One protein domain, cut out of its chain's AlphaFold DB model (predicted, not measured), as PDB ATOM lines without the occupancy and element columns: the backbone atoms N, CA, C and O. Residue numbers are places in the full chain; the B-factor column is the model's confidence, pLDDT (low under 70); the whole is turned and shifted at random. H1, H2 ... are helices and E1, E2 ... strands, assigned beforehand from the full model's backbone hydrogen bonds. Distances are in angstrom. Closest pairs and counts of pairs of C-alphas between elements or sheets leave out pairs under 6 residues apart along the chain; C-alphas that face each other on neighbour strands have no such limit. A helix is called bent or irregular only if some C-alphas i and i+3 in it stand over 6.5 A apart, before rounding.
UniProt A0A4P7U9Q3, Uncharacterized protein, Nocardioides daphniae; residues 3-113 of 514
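Overview. This is residues 3 to 113 of the 514 residues of an uncharacterized protein of Nocardioides daphniae (UniProt A0A4P7U9Q3). A small sheet of parallel strands has the long helix H2 running slantwise over one face with H4 packed beside it, while the short H1 covers edge strand E2 on the opposite face. H3 lies off the sheet, near the end of H2. The 111 printed residues hold four named helices and four named strands, in the order E1 H1 E2 H2 H3 E3 H4 E4; the sheet's order is E2 E1 E3 E4 and the class is mixed. The whole is compact, with a radius of gyration of the C-alphas of 14.4 A and spans of 39 by 33 by 23 A.

Along the chain. E1, residues 3 to 6, begins at C-alpha 3 (31.147, 23.282, -38.543). H1 is residues 10 to 15, E2 19 to 22. H2, residues 25 to 48, measures 33.4 A, with a kink of 29 degrees near residue 32. H3 is residues 53 to 59. E3, residues 69 to 74, measures 16.8 A; H4, residues 83 to 92, 14.2 A; E4, residues 99 to 104, 16.5 A, ending at C-alpha 104 (36.417, 32.606, -48.413). H1 and H2 are irregular: C-alphas 11 and 14 are 7.0 A apart, 27 and 30 7.1 A.

Arrangement. Across each pair of parallel neighbour strands, backbone N and O atoms are within hydrogen-bond range: N 20 and O 3 at 2.9 A between E2 and E1, N 6 and O 72 at 2.8 A between E1 and E3, and N 102 and O 71 at 2.8 A between E3 and E4. E1, H1, E2 and E3, H4, E4 are strand-helix-strand units, a helix between parallel neighbours; E2, H2 H3, E3 is a split one, with E1 between its strands; each crossover is right-handed. H2's height over the sheet is 9.2 A. H2, with residues 32 to 40 alone, touches H4 at a shallow tilt of 22 degrees, the same way; the closest C-alphas, of Leu 36 and Leu 86, are 5.4 A apart. H1 lies over E2 on the opposite face from H2, at a height over the sheet of 6.5 A. H3 is close to H2 but not clearly touching; the closest C-alphas, of Ala 46 and Val 53, are 6.6 A apart. Every O i to N i+4 pair is within hydrogen-bond range in H3 and H4; H2 has 18 of 20, and H1 0 of 2, with 2 of 3 O i to N i+3 pairs.

Size, cuts and confidence. The two C-alphas farthest apart, of Asp 63 and Glu 106, are 40.9 A apart. The printed part has no cut and no long link. Its mean pLDDT is 92.9, and no printed residue is under 70.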
ATOM      1  N   VAL A   3      30.754  22.479 -37.384       96.12
ATOM      2  CA  VAL A   3      31.147  23.282 -38.543       96.12
ATOM      3  C   VAL A   3      29.890  23.786 -39.240       96.12
ATOM      4  O   VAL A   3      29.087  23.001 -39.732       96.12
ATOM      5  N   ASP A   4      29.734  25.101 -39.293       97.12
ATOM      6  CA  ASP A   4      28.646  25.763 -40.002       97.12
ATOM      7  C   ASP A   4      29.203  26.379 -41.292       97.12
ATOM      8  O   ASP A   4      30.132  27.189 -41.254       97.12
ATOM      9  N   CYS A   5      28.655  25.991 -42.440       96.94
ATOM     10  CA  CYS A   5      29.104  26.399 -43.767       96.94
ATOM     11  C   CYS A   5      28.046  27.281 -44.444       96.94
ATOM     12  O   CYS A   5      26.930  26.836 -44.701       96.94
ATOM     13  N   ILE A   6      28.382  28.527 -44.774       97.50
ATOM     14  CA  ILE A   6      27.492  29.487 -45.437       97.50
ATOM     15  C   ILE A   6      27.973  29.707 -46.871       97.50
ATOM     16  O   ILE A   6      29.019  30.314 -47.093       97.50
ATOM     17  N   GLY A   7      27.205  29.216 -47.843       95.50
ATOM     18  CA  GLY A   7      27.476  29.373 -49.274       95.50
ATOM     19  C   GLY A   7      28.673  28.579 -49.807       95.50
ATOM     20  O   GLY A   7      29.048  28.759 -50.959       95.50
ATOM     21  N   VAL A   8      29.267  27.701 -48.996       93.69
ATOM     22  CA  VAL A   8      30.464  26.919 -49.332       93.69
ATOM     23  C   VAL A   8      30.328  25.481 -48.832       93.69
ATOM     24  O   VAL A   8      29.615  25.247 -47.863       93.69
ATOM     25  N   ALA A   9      31.036  24.542 -49.470       91.19
ATOM     26  CA  ALA A   9      31.195  23.155 -49.015       91.19
ATOM     27  C   ALA A   9      29.870  22.404 -48.761       91.19
ATOM     28  O   ALA A   9      29.758  21.630 -47.815       91.19
ATOM     29  N   GLU A  10      28.859  22.615 -49.607       94.25
ATOM     30  CA  GLU A  10      27.591  21.870 -49.546       94.25
ATOM     31  C   GLU A  10      27.826  20.353 -49.621       94.25
ATOM     32  O   GLU A  10      27.176  19.560 -48.943       94.25
ATOM     33  N   GLU A  11      28.800  19.940 -50.429       92.56
ATOM     34  CA  GLU A  11      29.128  18.546 -50.687       92.56
ATOM     35  C   GLU A  11      29.697  17.789 -49.479       92.56
ATOM     36  O   GLU A  11      29.757  16.561 -49.527       92.56
ATOM     37  N   THR A  12      30.101  18.479 -48.406       89.69
ATOM     38  CA  THR A  12      30.676  17.843 -47.210       89.69
ATOM     39  C   THR A  12      29.647  17.552 -46.120       89.69
ATOM     40  O   THR A  12      29.979  16.862 -45.164       89.69
ATOM     41  N   VAL A  13      28.399  18.018 -46.253       90.19
ATOM     42  CA  VAL A  13      27.345  17.837 -45.232       90.19
ATOM     43  C   VAL A  13      27.085  16.364 -44.924       90.19
ATOM     44  O   VAL A  13      26.893  15.997 -43.775       90.19
ATOM     45  N   ALA A  14      27.124  15.500 -45.941       87.44
ATOM     46  CA  ALA A  14      26.909  14.065 -45.761       87.44
ATOM     47  C   ALA A  14      28.124  13.325 -45.165       87.44
ATOM     48  O   ALA A  14      28.054  12.118 -44.976       87.44
ATOM     49  N   MET A  15      29.240  14.015 -44.890       88.00
ATOM     50  CA  MET A  15      30.391  13.391 -44.232       88.00
ATOM     51  C   MET A  15      30.157  13.163 -42.739       88.00
ATOM     52  O   MET A  15      30.740  12.237 -42.189       88.00
ATOM     53  N   ASP A  16      29.400  14.044 -42.078       87.31
ATOM     54  CA  ASP A  16      29.238  14.037 -40.623       87.31
ATOM     55  C   ASP A  16      28.075  14.954 -40.208       87.31
ATOM     56  O   ASP A  16      27.973  16.085 -40.689       87.31
ATOM     57  N   GLU A  17      27.243  14.521 -39.258       88.25
ATOM     58  CA  GLU A  17      26.111  15.306 -38.733       88.25
ATOM     59  C   GLU A  17      26.513  16.658 -38.112       88.25
ATOM     60  O   GLU A  17      25.695  17.572 -37.979       88.25
ATOM     61  N   ARG A  18      27.787  16.822 -37.738       91.62
ATOM     62  CA  ARG A  18      28.325  18.056 -37.155       91.62
ATOM     63  C   ARG A  18      28.596  19.140 -38.199       91.62
ATOM     64  O   ARG A  18      29.017  20.232 -37.806       91.62
ATOM     65  N   ILE A  19      28.397  18.856 -39.488       94.06
ATOM     66  CA  ILE A  19      28.564  19.799 -40.598       94.06
ATOM     67  C   ILE A  19      27.186  20.257 -41.081       94.06
ATOM     68  O   ILE A  19      26.390  19.473 -41.582       94.06
ATOM     69  N   SER A  20      26.908  21.553 -40.965       96.12
ATOM     70  CA  SER A  20      25.655  22.162 -41.427       96.12
ATOM     71  C   SER A  20      25.905  23.103 -42.598       96.12
ATOM     72  O   SER A  20      26.862  23.873 -42.576       96.12
ATOM     73  N   PHE A  21      25.035  23.077 -43.610       96.50
ATOM     74  CA  PHE A  21      25.117  23.967 -44.771       96.50
ATOM     75  C   PHE A  21      23.933  24.928 -44.846       96.50
ATOM     76  O   PHE A  21      22.772  24.536 -44.720       96.50
ATOM     77  N   TYR A  22      24.243  26.185 -45.146       97.38
ATOM     78  CA  TYR A  22      23.284  27.254 -45.367       97.38
ATOM     79  C   TYR A  22      23.579  27.915 -46.719       97.38
ATOM     80  O   TYR A  22      24.670  28.447 -46.915       97.38
ATOM     81  N   PRO A  23      22.624  27.961 -47.664       95.69
ATOM     82  CA  PRO A  23      22.906  28.414 -49.029       95.69
ATOM     83  C   PRO A  23      23.157  29.924 -49.149       95.69
ATOM     84  O   PRO A  23      23.678  30.385 -50.159       95.69
ATOM     85  N   THR A  24      22.748  30.717 -48.156       96.06
ATOM     86  CA  THR A  24      22.871  32.183 -48.169       96.06
ATOM     87  C   THR A  24      23.151  32.716 -46.771       96.06
ATOM     88  O   THR A  24      22.780  32.087 -45.776       96.06
ATOM     89  N   ALA A  25      23.712  33.923 -46.690       93.50
ATOM     90  CA  ALA A  25      23.914  34.641 -45.434       93.50
ATOM     91  C   ALA A  25      22.646  34.769 -44.575       93.50
ATOM     92  O   ALA A  25      22.689  34.567 -43.363       93.50
ATOM     93  N   ALA A  26      21.496  35.046 -45.197       95.12
ATOM     94  CA  ALA A  26      20.226  35.156 -44.482       95.12
ATOM     95  C   ALA A  26      19.824  33.826 -43.819       95.12
ATOM     96  O   ALA A  26      19.357  33.819 -42.684       95.12
ATOM     97  N   ALA A  27      20.048  32.697 -44.502       95.44
ATOM     98  CA  ALA A  27      19.768  31.372 -43.951       95.44
ATOM     99  C   ALA A  27      20.743  30.978 -42.826       95.44
ATOM    100  O   ALA A  27      20.331  30.303 -41.890       95.44
ATOM    101  N   GLY A  28      22.007  31.411 -42.903       95.38
ATOM    102  CA  GLY A  28      23.043  31.123 -41.900       95.38
ATOM    103  C   GLY A  28      23.127  32.122 -40.737       95.38
ATOM    104  O   GLY A  28      23.916  31.929 -39.812       95.38
ATOM    105  N   SER A  29      22.327  33.192 -40.753       96.56
ATOM    106  CA  SER A  29      22.314  34.206 -39.687       96.56
ATOM    107  C   SER A  29      21.940  33.629 -38.309       96.56
ATOM    108  O   SER A  29      22.658  33.913 -37.350       96.56
ATOM    109  N   PRO A  30      20.928  32.743 -38.174       96.81
ATOM    110  CA  PRO A  30      20.648  32.075 -36.900       96.81
ATOM    111  C   PRO A  30      21.842  31.275 -36.359       96.81
ATOM    112  O   PRO A  30      22.176  31.398 -35.184       96.81
ATOM    113  N   ALA A  31      22.537  30.527 -37.221       95.06
ATOM    114  CA  ALA A  31      23.724  29.765 -36.830       95.06
ATOM    115  C   ALA A  31      24.869  30.685 -36.378       95.06
ATOM    116  O   ALA A  31      25.542  30.410 -35.387       95.06
ATOM    117  N   THR A  32      25.054  31.824 -37.053       96.81
ATOM    118  CA  THR A  32      26.062  32.830 -36.675       96.81
ATOM    119  C   THR A  32      25.780  33.408 -35.284       96.81
ATOM    120  O   THR A  32      26.698  33.517 -34.467       96.81
ATOM    121  N   ALA A  33      24.513  33.699 -34.974       96.69
ATOM    122  CA  ALA A  33      24.093  34.157 -33.650       96.69
ATOM    123  C   ALA A  33      24.304  33.084 -32.560       96.69
ATOM    124  O   ALA A  33      24.773  33.398 -31.463       96.69
ATOM    125  N   GLU A  34      24.026  31.809 -32.855       96.25
ATOM    126  CA  GLU A  34      24.314  30.693 -31.942       96.25
ATOM    127  C   GLU A  34      25.814  30.546 -31.664       96.25
ATOM    128  O   GLU A  34      26.220  30.384 -30.509       96.25
ATOM    129  N   ILE A  35      26.652  30.654 -32.700       96.62
ATOM    130  CA  ILE A  35      28.111  30.621 -32.556       96.62
ATOM    131  C   ILE A  35      28.591  31.795 -31.699       96.62
ATOM    132  O   ILE A  35      29.424  31.598 -30.815       96.62
ATOM    133  N   LEU A  36      28.056  33.002 -31.909       97.38
ATOM    134  CA  LEU A  36      28.372  34.168 -31.082       97.38
ATOM    135  C   LEU A  36      28.018  33.932 -29.612       97.38
ATOM    136  O   LEU A  36      28.861  34.150 -28.738       97.38
ATOM    137  N   ALA A  37      26.818  33.431 -29.327       96.62
ATOM    138  CA  ALA A  37      26.405  33.106 -27.966       96.62
ATOM    139  C   ALA A  37      27.311  32.036 -27.320       96.62
ATOM    140  O   ALA A  37      27.713  32.172 -26.157       96.62
ATOM    141  N   ALA A  38      27.689  30.998 -28.075       95.25
ATOM    142  CA  ALA A  38      28.610  29.957 -27.621       95.25
ATOM    143  C   ALA A  38      30.023  30.508 -27.350       95.25
ATOM    144  O   ALA A  38      30.643  30.165 -26.337       95.25
ATOM    145  N   ALA A  39      30.519  31.404 -28.205       96.62
ATOM    146  CA  ALA A  39      31.809  32.060 -28.039       96.62
ATOM    147  C   ALA A  39      31.833  32.949 -26.786       96.62
ATOM    148  O   ALA A  39      32.770  32.845 -25.995       96.62
ATOM    149  N   VAL A  40      30.792  33.760 -26.545       97.31
ATOM    150  CA  VAL A  40      30.662  34.576 -25.320       97.31
ATOM    151  C   VAL A  40      30.674  33.685 -24.079       97.31
ATOM    152  O   VAL A  40      31.457  33.912 -23.158       97.31
ATOM    153  N   THR A  41      29.871  32.617 -24.090       95.50
ATOM    154  CA  THR A  41      29.797  31.654 -22.982       95.50
ATOM    155  C   THR A  41      31.162  31.029 -22.687       95.50
ATOM    156  O   THR A  41      31.558  30.896 -21.527       95.50
ATOM    157  N   THR A  42      31.910  30.674 -23.735       95.62
ATOM    158  CA  THR A  42      33.236  30.063 -23.601       95.62
ATOM    159  C   THR A  42      34.274  31.060 -23.087       95.62
ATOM    160  O   THR A  42      35.065  30.707 -22.215       95.62
ATOM    161  N   VAL A  43      34.233  32.317 -23.538       96.88
ATOM    162  CA  VAL A  43      35.102  33.391 -23.029       96.88
ATOM    163  C   VAL A  43      34.865  33.631 -21.540       96.88
ATOM    164  O   VAL A  43      35.818  33.718 -20.764       96.88
ATOM    165  N   ASP A  44      33.605  33.711 -21.115       95.31
ATOM    166  CA  ASP A  44      33.269  33.891 -19.702       95.31
ATOM    167  C   ASP A  44      33.711  32.685 -18.868       95.31
ATOM    168  O   ASP A  44      34.222  32.842 -17.756       95.31
ATOM    169  N   ARG A  45      33.583  31.471 -19.415       94.25
ATOM    170  CA  ARG A  45      34.093  30.243 -18.794       94.25
ATOM    171  C   ARG A  45      35.620  30.262 -18.665       94.25
ATOM    172  O   ARG A  45      36.121  30.015 -17.573       94.25
ATOM    173  N   ALA A  46      36.353  30.636 -19.714       94.62
ATOM    174  CA  ALA A  46      37.812  30.783 -19.701       94.62
ATOM    175  C   ALA A  46      38.274  31.776 -18.622       94.62
ATOM    176  O   ALA A  46      39.163  31.469 -17.827       94.62
ATOM    177  N   LYS A  47      37.596  32.927 -18.517       94.56
ATOM    178  CA  LYS A  47      37.853  33.937 -17.479       94.56
ATOM    179  C   LYS A  47      37.588  33.412 -16.068       94.56
ATOM    180  O   LYS A  47      38.374  33.695 -15.168       94.56
ATOM    181  N   ARG A  48      36.509  32.646 -15.852       94.31
ATOM    182  CA  ARG A  48      36.195  32.055 -14.534       94.31
ATOM    183  C   ARG A  48      37.284  31.109 -14.033       94.31
ATOM    184  O   ARG A  48      37.517  31.061 -12.830       94.31
ATOM    185  N   HIS A  49      37.917  30.372 -14.940       92.56
ATOM    186  CA  HIS A  49      38.973  29.413 -14.619       92.56
ATOM    187  C   HIS A  49      40.392  29.987 -14.753       92.56
ATOM    188  O   HIS A  49      41.351  29.254 -14.531       92.56
ATOM    189  N   ASP A  50      40.527  31.275 -15.095       93.88
ATOM    190  CA  ASP A  50      41.806  31.952 -15.360       93.88
ATOM    191  C   ASP A  50      42.717  31.147 -16.308       93.88
ATOM    192  O   ASP A  50      43.890  30.887 -16.038       93.88
ATOM    193  N   THR A  51      42.139  30.674 -17.418       94.06
ATOM    194  CA  THR A  51      42.810  29.777 -18.367       94.06
ATOM    195  C   THR A  51      42.441  30.096 -19.820       94.06
ATOM    196  O   THR A  51      41.569  30.924 -20.095       94.06
ATOM    197  N   ASP A  52      43.112  29.446 -20.768       93.38
ATOM    198  CA  ASP A  52      42.741  29.423 -22.185       93.38
ATOM    199  C   ASP A  52      42.100  28.072 -22.550       93.38
ATOM    200  O   ASP A  52      42.243  27.084 -21.836       93.38
ATOM    201  N   VAL A  53      41.403  28.007 -23.684       93.00
ATOM    202  CA  VAL A  53      40.658  26.809 -24.112       93.00
ATOM    203  C   VAL A  53      41.580  25.606 -24.348       93.00
ATOM    204  O   VAL A  53      41.182  24.473 -24.083       93.00
ATOM    205  N   SER A  54      42.801  25.808 -24.853       91.19
ATOM    206  CA  SER A  54      43.737  24.707 -25.116       91.19
ATOM    207  C   SER A  54      44.246  24.107 -23.805       91.19
ATOM    208  O   SER A  54      44.259  22.883 -23.634       91.19
ATOM    209  N   THR A  55      44.636  24.966 -22.864       92.00
ATOM    210  CA  THR A  55      45.047  24.558 -21.517       92.00
ATOM    211  C   THR A  55      43.880  23.920 -20.764       92.00
ATOM    212  O   THR A  55      44.062  22.883 -20.131       92.00
ATOM    213  N   ALA A  56      42.663  24.454 -20.895       90.69
ATOM    214  CA  ALA A  56      41.476  23.889 -20.261       90.69
ATOM    215  C   ALA A  56      41.153  22.471 -20.755       90.69
ATOM    216  O   ALA A  56      40.934  21.574 -19.942       90.69
ATOM    217  N   ARG A  57      41.193  22.251 -22.081       90.75
ATOM    218  CA  ARG A  57      40.968  20.932 -22.704       90.75
ATOM    219  C   ARG A  57      41.988  19.894 -22.256       90.75
ATOM    220  O   ARG A  57      41.626  18.762 -21.970       90.75
ATOM    221  N   THR A  58      43.265  20.270 -22.223       89.06
ATOM    222  CA  THR A  58      44.352  19.344 -21.862       89.06
ATOM    223  C   THR A  58      44.426  19.095 -20.359       89.06
ATOM    224  O   THR A  58      44.742  17.987 -19.934       89.06
ATOM    225  N   GLY A  59      44.116  20.111 -19.553       85.56
ATOM    226  CA  GLY A  59      44.171  20.056 -18.099       85.56
ATOM    227  C   GLY A  59      42.927  19.477 -17.426       85.56
ATOM    228  O   GLY A  59      42.979  19.278 -16.217       85.56
ATOM    229  N   SER A  60      41.838  19.220 -18.169       81.06
ATOM    230  CA  SER A  60      40.530  18.816 -17.610       81.06
ATOM    231  C   SER A  60      40.114  19.729 -16.449       81.06
ATOM    232  O   SER A  60      39.862  19.284 -15.332       81.06
ATOM    233  N   VAL A  61      40.165  21.043 -16.696       88.06
ATOM    234  CA  VAL A  61      40.036  22.087 -15.660       88.06
ATOM    235  C   VAL A  61      38.626  22.142 -15.045       88.06
ATOM    236  O   VAL A  61      38.437  22.707 -13.965       88.06
ATOM    237  N   ASP A  62      37.648  21.535 -15.707       84.69
ATOM    238  CA  ASP A  62      36.287  21.305 -15.241       84.69
ATOM    239  C   ASP A  62      35.705  20.015 -15.859       84.69
ATOM    240  O   ASP A  62      36.330  19.389 -16.717       84.69
ATOM    241  N   ASP A  63      34.525  19.607 -15.377       83.81
ATOM    242  CA  ASP A  63      33.880  18.335 -15.744       83.81
ATOM    243  C   ASP A  63      33.290  18.345 -17.170       83.81
ATOM    244  O   ASP A  63      33.116  17.293 -17.786       83.81
ATOM    245  N   ASP A  64      32.978  19.529 -17.705       86.62
ATOM    246  CA  ASP A  64      32.347  19.696 -19.014       86.62
ATOM    247  C   ASP A  64      33.386  19.789 -20.143       86.62
ATOM    248  O   ASP A  64      34.447  20.400 -20.016       86.62
ATOM    249  N   THR A  65      33.046  19.314 -21.341       86.81
ATOM    250  CA  THR A  65      33.913  19.534 -22.512       86.81
ATOM    251  C   THR A  65      33.946  21.011 -22.929       86.81
ATOM    252  O   THR A  65      33.032  21.789 -22.645       86.81
ATOM    253  N   TRP A  66      35.012  21.418 -23.623       90.44
ATOM    254  CA  TRP A  66      35.156  22.758 -24.206       90.44
ATOM    255  C   TRP A  66      34.938  22.672 -25.723       90.44
ATOM    256  O   TRP A  66      35.919  22.507 -26.460       90.44
ATOM    257  N   PRO A  67      33.686  22.713 -26.220       89.88
ATOM    258  CA  PRO A  67      33.374  22.428 -27.618       89.88
ATOM    259  C   PRO A  67      34.018  23.445 -28.563       89.88
ATOM    260  O   PRO A  67      34.142  24.623 -28.247       89.88
ATOM    261  N   ALA A  68      34.463  22.977 -29.730       93.31
ATOM    262  CA  ALA A  68      34.974  23.836 -30.797       93.31
ATOM    263  C   ALA A  68      33.866  24.148 -31.808       93.31
ATOM    264  O   ALA A  68      33.178  23.219 -32.249       93.31
ATOM    265  N   ARG A  69      33.760  25.416 -32.215       95.12
ATOM    266  CA  ARG A  69      32.921  25.871 -33.332       95.12
ATOM    267  C   ARG A  69      33.801  26.377 -34.472       95.12
ATOM    268  O   ARG A  69      34.812  27.042 -34.236       95.12
ATOM    269  N   MET A  70      33.407  26.085 -35.700       96.25
ATOM    270  CA  MET A  70      33.993  26.669 -36.898       96.25
ATOM    271  C   MET A  70      32.883  27.227 -37.781       96.25
ATOM    272  O   MET A  70      31.897  26.543 -38.026       96.25
ATOM    273  N   LEU A  71      33.067  28.452 -38.260       96.75
ATOM    274  CA  LEU A  71      32.202  29.076 -39.252       96.75
ATOM    275  C   LEU A  71      32.987  29.247 -40.556       96.75
ATOM    276  O   LEU A  71      34.003  29.942 -40.569       96.75
ATOM    277  N   LEU A  72      32.527  28.626 -41.638       95.88
ATOM    278  CA  LEU A  72      33.042  28.822 -42.992       95.88
ATOM    279  C   LEU A  72      32.041  29.684 -43.765       95.88
ATOM    280  O   LEU A  72      30.879  29.308 -43.877       95.88
ATOM    281  N   VAL A  73      32.459  30.827 -44.303       96.00
ATOM    282  CA  VAL A  73      31.571  31.745 -45.041       96.00
ATOM    283  C   VAL A  73      32.170  32.067 -46.398       96.00
ATOM    284  O   VAL A  73      33.293  32.561 -46.461       96.00
ATOM    285  N   ASP A  74      31.424  31.847 -47.476       95.44
ATOM    286  CA  ASP A  74      31.717  32.477 -48.762       95.44
ATOM    287  C   ASP A  74      31.223  33.929 -48.742       95.44
ATOM    288  O   ASP A  74      30.026  34.190 -48.624       95.44
ATOM    289  N   ALA A  75      32.138  34.886 -48.887       92.69
ATOM    290  CA  ALA A  75      31.819  36.308 -48.964       92.69
ATOM    291  C   ALA A  75      30.853  36.630 -50.122       92.69
ATOM    292  O   ALA A  75      30.102  37.605 -50.051       92.69
ATOM    293  N   ALA A  76      30.826  35.807 -51.179       93.06
ATOM    294  CA  ALA A  76      29.872  35.952 -52.276       93.06
ATOM    295  C   ALA A  76      28.427  35.596 -51.876       93.06
ATOM    296  O   ALA A  76      27.487  36.061 -52.523       93.06
ATOM    297  N   ALA A  77      28.230  34.826 -50.801       90.75
ATOM    298  CA  ALA A  77      26.914  34.447 -50.283       90.75
ATOM    299  C   ALA A  77      26.251  35.539 -49.417       90.75
ATOM    300  O   ALA A  77      25.110  35.367 -48.967       90.75
ATOM    301  N   GLY A  78      26.946  36.666 -49.223       90.88
ATOM    302  CA  GLY A  78      26.529  37.809 -48.414       90.88
ATOM    303  C   GLY A  78      27.100  37.785 -46.994       90.88
ATOM    304  O   GLY A  78      27.747  36.827 -46.584       90.88
ATOM    305  N   ASP A  79      26.818  38.842 -46.232       91.12
ATOM    306  CA  ASP A  79      27.224  38.957 -44.828       91.12
ATOM    307  C   ASP A  79      26.072  38.513 -43.905       91.12
ATOM    308  O   ASP A  79      25.016  39.157 -43.920       91.12
ATOM    309  N   PRO A  80      26.226  37.421 -43.129       93.81
ATOM    310  CA  PRO A  80      25.232  37.025 -42.139       93.81
ATOM    311  C   PRO A  80      25.170  38.041 -40.994       93.81
ATOM    312  O   PRO A  80      26.151  38.730 -40.690       93.81
ATOM    313  N   GLU A  81      24.005  38.125 -40.349       94.31
ATOM    314  CA  GLU A  81      23.837  38.950 -39.152       94.31
ATOM    315  C   GLU A  81      24.835  38.517 -38.062       94.31
ATOM    316  O   GLU A  81      25.252  37.362 -37.995       94.31
ATOM    317  N   ASP A  82      25.269  39.471 -37.236       93.69
ATOM    318  CA  ASP A  82      26.217  39.284 -36.128       93.69
ATOM    319  C   ASP A  82      27.647  38.815 -36.485       93.69
ATOM    320  O   ASP A  82      28.502  38.763 -35.597       93.69
ATOM    321  N   LEU A  83      27.982  38.592 -37.765       94.25
ATOM    322  CA  LEU A  83      29.336  38.185 -38.178       94.25
ATOM    323  C   LEU A  83      30.424  39.167 -37.725       94.25
ATOM    324  O   LEU A  83      31.484  38.752 -37.261       94.25
ATOM    325  N   GLU A  84      30.182  40.473 -37.845       93.62
ATOM    326  CA  GLU A  84      31.149  41.498 -37.427       93.62
ATOM    327  C   GLU A  84      31.380  41.481 -35.909       93.62
ATOM    328  O   GLU A  84      32.519  41.589 -35.453       93.62
ATOM    329  N   GLN A  85      30.321  41.262 -35.125       95.19
ATOM    330  CA  GLN A  85      30.422  41.129 -33.670       95.19
ATOM    331  C   GLN A  85      31.196  39.863 -33.289       95.19
ATOM    332  O   GLN A  85      32.048  39.901 -32.401       95.19
ATOM    333  N   LEU A  86      30.942  38.756 -33.990       95.75
ATOM    334  CA  LEU A  86      31.646  37.495 -33.795       95.75
ATOM    335  C   LEU A  86      33.140  37.611 -34.148       95.75
ATOM    336  O   LEU A  86      33.985  37.189 -33.358       95.75
ATOM    337  N   LEU A  87      33.478  38.240 -35.278       95.31
ATOM    338  CA  LEU A  87      34.863  38.532 -35.673       95.31
ATOM    339  C   LEU A  87      35.586  39.372 -34.611       95.31
ATOM    340  O   LEU A  87      36.714  39.045 -34.230       95.31
ATOM    341  N   GLN A  88      34.937  40.424 -34.106       94.62
ATOM    342  CA  GLN A  88      35.497  41.276 -33.057       94.62
ATOM    343  C   GLN A  88      35.721  40.488 -31.760       94.62
ATOM    344  O   GLN A  88      36.815  40.528 -31.200       94.62
ATOM    345  N   LEU A  89      34.730  39.706 -31.316       95.75
ATOM    346  CA  LEU A  89      34.817  38.913 -30.089       95.75
ATOM    347  C   LEU A  89      35.980  37.912 -30.125       95.75
ATOM    348  O   LEU A  89      36.740  37.829 -29.159       95.75
ATOM    349  N   VAL A  90      36.111  37.157 -31.222       94.94
ATOM    350  CA  VAL A  90      37.184  36.165 -31.402       94.94
ATOM    351  C   VAL A  90      38.556  36.841 -31.444       94.94
ATOM    352  O   VAL A  90      39.515  36.304 -30.892       94.94
ATOM    353  N   THR A  91      38.643  38.032 -32.044       94.06
ATOM    354  CA  THR A  91      39.886  38.817 -32.107       94.06
ATOM    355  C   THR A  91      40.288  39.369 -30.738       94.06
ATOM    356  O   THR A  91      41.463  39.316 -30.382       94.06
ATOM    357  N   ASP A  92      39.331  39.854 -29.947       95.06
ATOM    358  CA  ASP A  92      39.594  40.430 -28.622       95.06
ATOM    359  C   ASP A  92      39.929  39.367 -27.562       95.06
ATOM    360  O   ASP A  92      40.580  39.669 -26.561       95.06
ATOM    361  N   HIS A  93      39.508  38.119 -27.781       94.56
ATOM    362  CA  HIS A  93      39.636  37.018 -26.823       94.56
ATOM    363  C   HIS A  93      40.393  35.820 -27.415       94.56
ATOM    364  O   HIS A  93      39.927  34.674 -27.382       94.56
ATOM    365  N   VAL A  94      41.583  36.089 -27.962       91.38
ATOM    366  CA  VAL A  94      42.461  35.071 -28.561       91.38
ATOM    367  C   VAL A  94      42.710  33.921 -27.580       91.38
ATOM    368  O   VAL A  94      43.144  34.126 -26.450       91.38
ATOM    369  N   GLY A  95      42.432  32.692 -28.025       91.69
ATOM    370  CA  GLY A  95      42.601  31.474 -27.226       91.69
ATOM    371  C   GLY A  95      41.462  31.172 -26.246       91.69
ATOM    372  O   GLY A  95      41.467  30.103 -25.644       91.69
ATOM    373  N   GLN A  96      40.466  32.053 -26.103       95.38
ATOM    374  CA  GLN A  96      39.396  31.915 -25.102       95.38
ATOM    375  C   GLN A  96      38.003  31.645 -25.694       95.38
ATOM    376  O   GLN A  96      37.118  31.212 -24.967       95.38
ATOM    377  N   SER A  97      37.785  31.864 -26.995       94.31
ATOM    378  CA  SER A  97      36.459  31.733 -27.632       94.31
ATOM    379  C   SER A  97      36.105  30.330 -28.136       94.31
ATOM    380  O   SER A  97      34.961  30.098 -28.521       94.31
ATOM    381  N   ALA A  98      37.086  29.421 -28.222       94.00
ATOM    382  CA  ALA A  98      36.980  28.108 -28.881       94.00
ATOM    383  C   ALA A  98      36.409  28.136 -30.317       94.00
ATOM    384  O   ALA A  98      35.974  27.102 -30.830       94.00
ATOM    385  N   THR A  99      36.424  29.305 -30.962       95.94
ATOM    386  CA  THR A  99      35.743  29.553 -32.232       95.94
ATOM    387  C   THR A  99      36.743  29.980 -33.296       95.94
ATOM    388  O   THR A  99      37.589  30.839 -33.050       95.94
ATOM    389  N   SER A 100      36.632  29.386 -34.482       95.12
ATOM    390  CA  SER A 100      37.388  29.771 -35.675       95.12
ATOM    391  C   SER A 100      36.437  30.226 -36.778       95.12
ATOM    392  O   SER A 100      35.346  29.679 -36.921       95.12
ATOM    393  N   ILE A 101      36.839  31.234 -37.547       95.12
ATOM    394  CA  ILE A 101      36.047  31.789 -38.645       95.12
ATOM    395  C   ILE A 101      36.948  31.819 -39.870       95.12
ATOM    396  O   ILE A 101      38.050  32.369 -39.814       95.12
ATOM    397  N   VAL A 102      36.484  31.239 -40.968       94.38
ATOM    398  CA  VAL A 102      37.154  31.297 -42.265       94.38
ATOM    399  C   VAL A 102      36.220  31.999 -43.230       94.38
ATOM    400  O   VAL A 102      35.111  31.538 -43.483       94.38
ATOM    401  N   VAL A 103      36.686  33.116 -43.776       93.88
ATOM    402  CA  VAL A 103      35.981  33.837 -44.832       93.88
ATOM    403  C   VAL A 103      36.682  33.533 -46.149       93.88
ATOM    404  O   VAL A 103      37.851  33.876 -46.331       93.88
ATOM    405  N   ALA A 104      35.983  32.853 -47.050       91.62
ATOM    406  CA  ALA A 104      36.417  32.606 -48.413       91.62
ATOM    407  C   ALA A 104      35.993  33.784 -49.303       91.62
ATOM    408  O   ALA A 104      34.843  34.207 -49.278       91.62
ATOM    409  N   GLY A 105      36.924  34.317 -50.094       89.81
ATOM    410  CA  GLY A 105      36.677  35.472 -50.961       89.81
ATOM    411  C   GLY A 105      37.073  36.816 -50.342       89.81
ATOM    412  O   GLY A 105      37.582  36.904 -49.225       89.81
ATOM    413  N   GLU A 106      36.902  37.887 -51.117       86.31
ATOM    414  CA  GLU A 106      37.294  39.233 -50.696       86.31
ATOM    415  C   GLU A 106      36.224  39.869 -49.804       86.31
ATOM    416  O   GLU A 106      35.154  40.255 -50.268       86.31
ATOM    417  N   ARG A 107      36.556  40.045 -48.521       87.75
ATOM    418  CA  ARG A 107      35.756  40.808 -47.559       87.75
ATOM    419  C   ARG A 107      36.621  41.873 -46.872       87.75
ATOM    420  O   ARG A 107      37.489  41.518 -46.065       87.75
ATOM    421  N   PRO A 108      36.426  43.171 -47.171       83.62
ATOM    422  CA  PRO A 108      37.210  44.249 -46.574       83.62
ATOM    423  C   PRO A 108      37.156  44.247 -45.043       83.62
ATOM    424  O   PRO A 108      36.135  43.904 -44.455       83.62
ATOM    425  N   ASN A 109      38.244  44.685 -44.402       82.25
ATOM    426  CA  ASN A 109      38.355  44.834 -42.943       82.25
ATOM    427  C   ASN A 109      38.121  43.546 -42.131       82.25
ATOM    428  O   ASN A 109      37.779  43.620 -40.954       82.25
ATOM    429  N   THR A 110      38.322  42.368 -42.725       86.62
ATOM    430  CA  THR A 110      38.265  41.100 -41.987       86.62
ATOM    431  C   THR A 110      39.551  40.929 -41.164       86.62
ATOM    432  O   THR A 110      40.635  40.888 -41.755       86.62
ATOM    433  N   PRO A 111      39.481  40.868 -39.820       85.75
ATOM    434  CA  PRO A 111      40.659  40.666 -38.983       85.75
ATOM    435  C   PRO A 111      41.212  39.244 -39.143       85.75
ATOM    436  O   PRO A 111      40.458  38.292 -39.332       85.75
ATOM    437  N   GLY A 112      42.534  39.093 -39.020       84.88
ATOM    438  CA  GLY A 112      43.196  37.787 -38.975       84.88
ATOM    439  C   GLY A 112      44.236  37.553 -40.072       84.88
ATOM    440  O   GLY A 112      44.696  38.470 -40.752       84.88
ATOM    441  N   ALA A 113      44.651  36.295 -40.185       86.12
ATOM    442  CA  ALA A 113      45.625  35.840 -41.166       86.12
ATOM    443  C   ALA A 113      44.968  35.640 -42.538       86.12
ATOM    444  O   ALA A 113      43.946  34.968 -42.646       86.12
TER     445      ALA A 113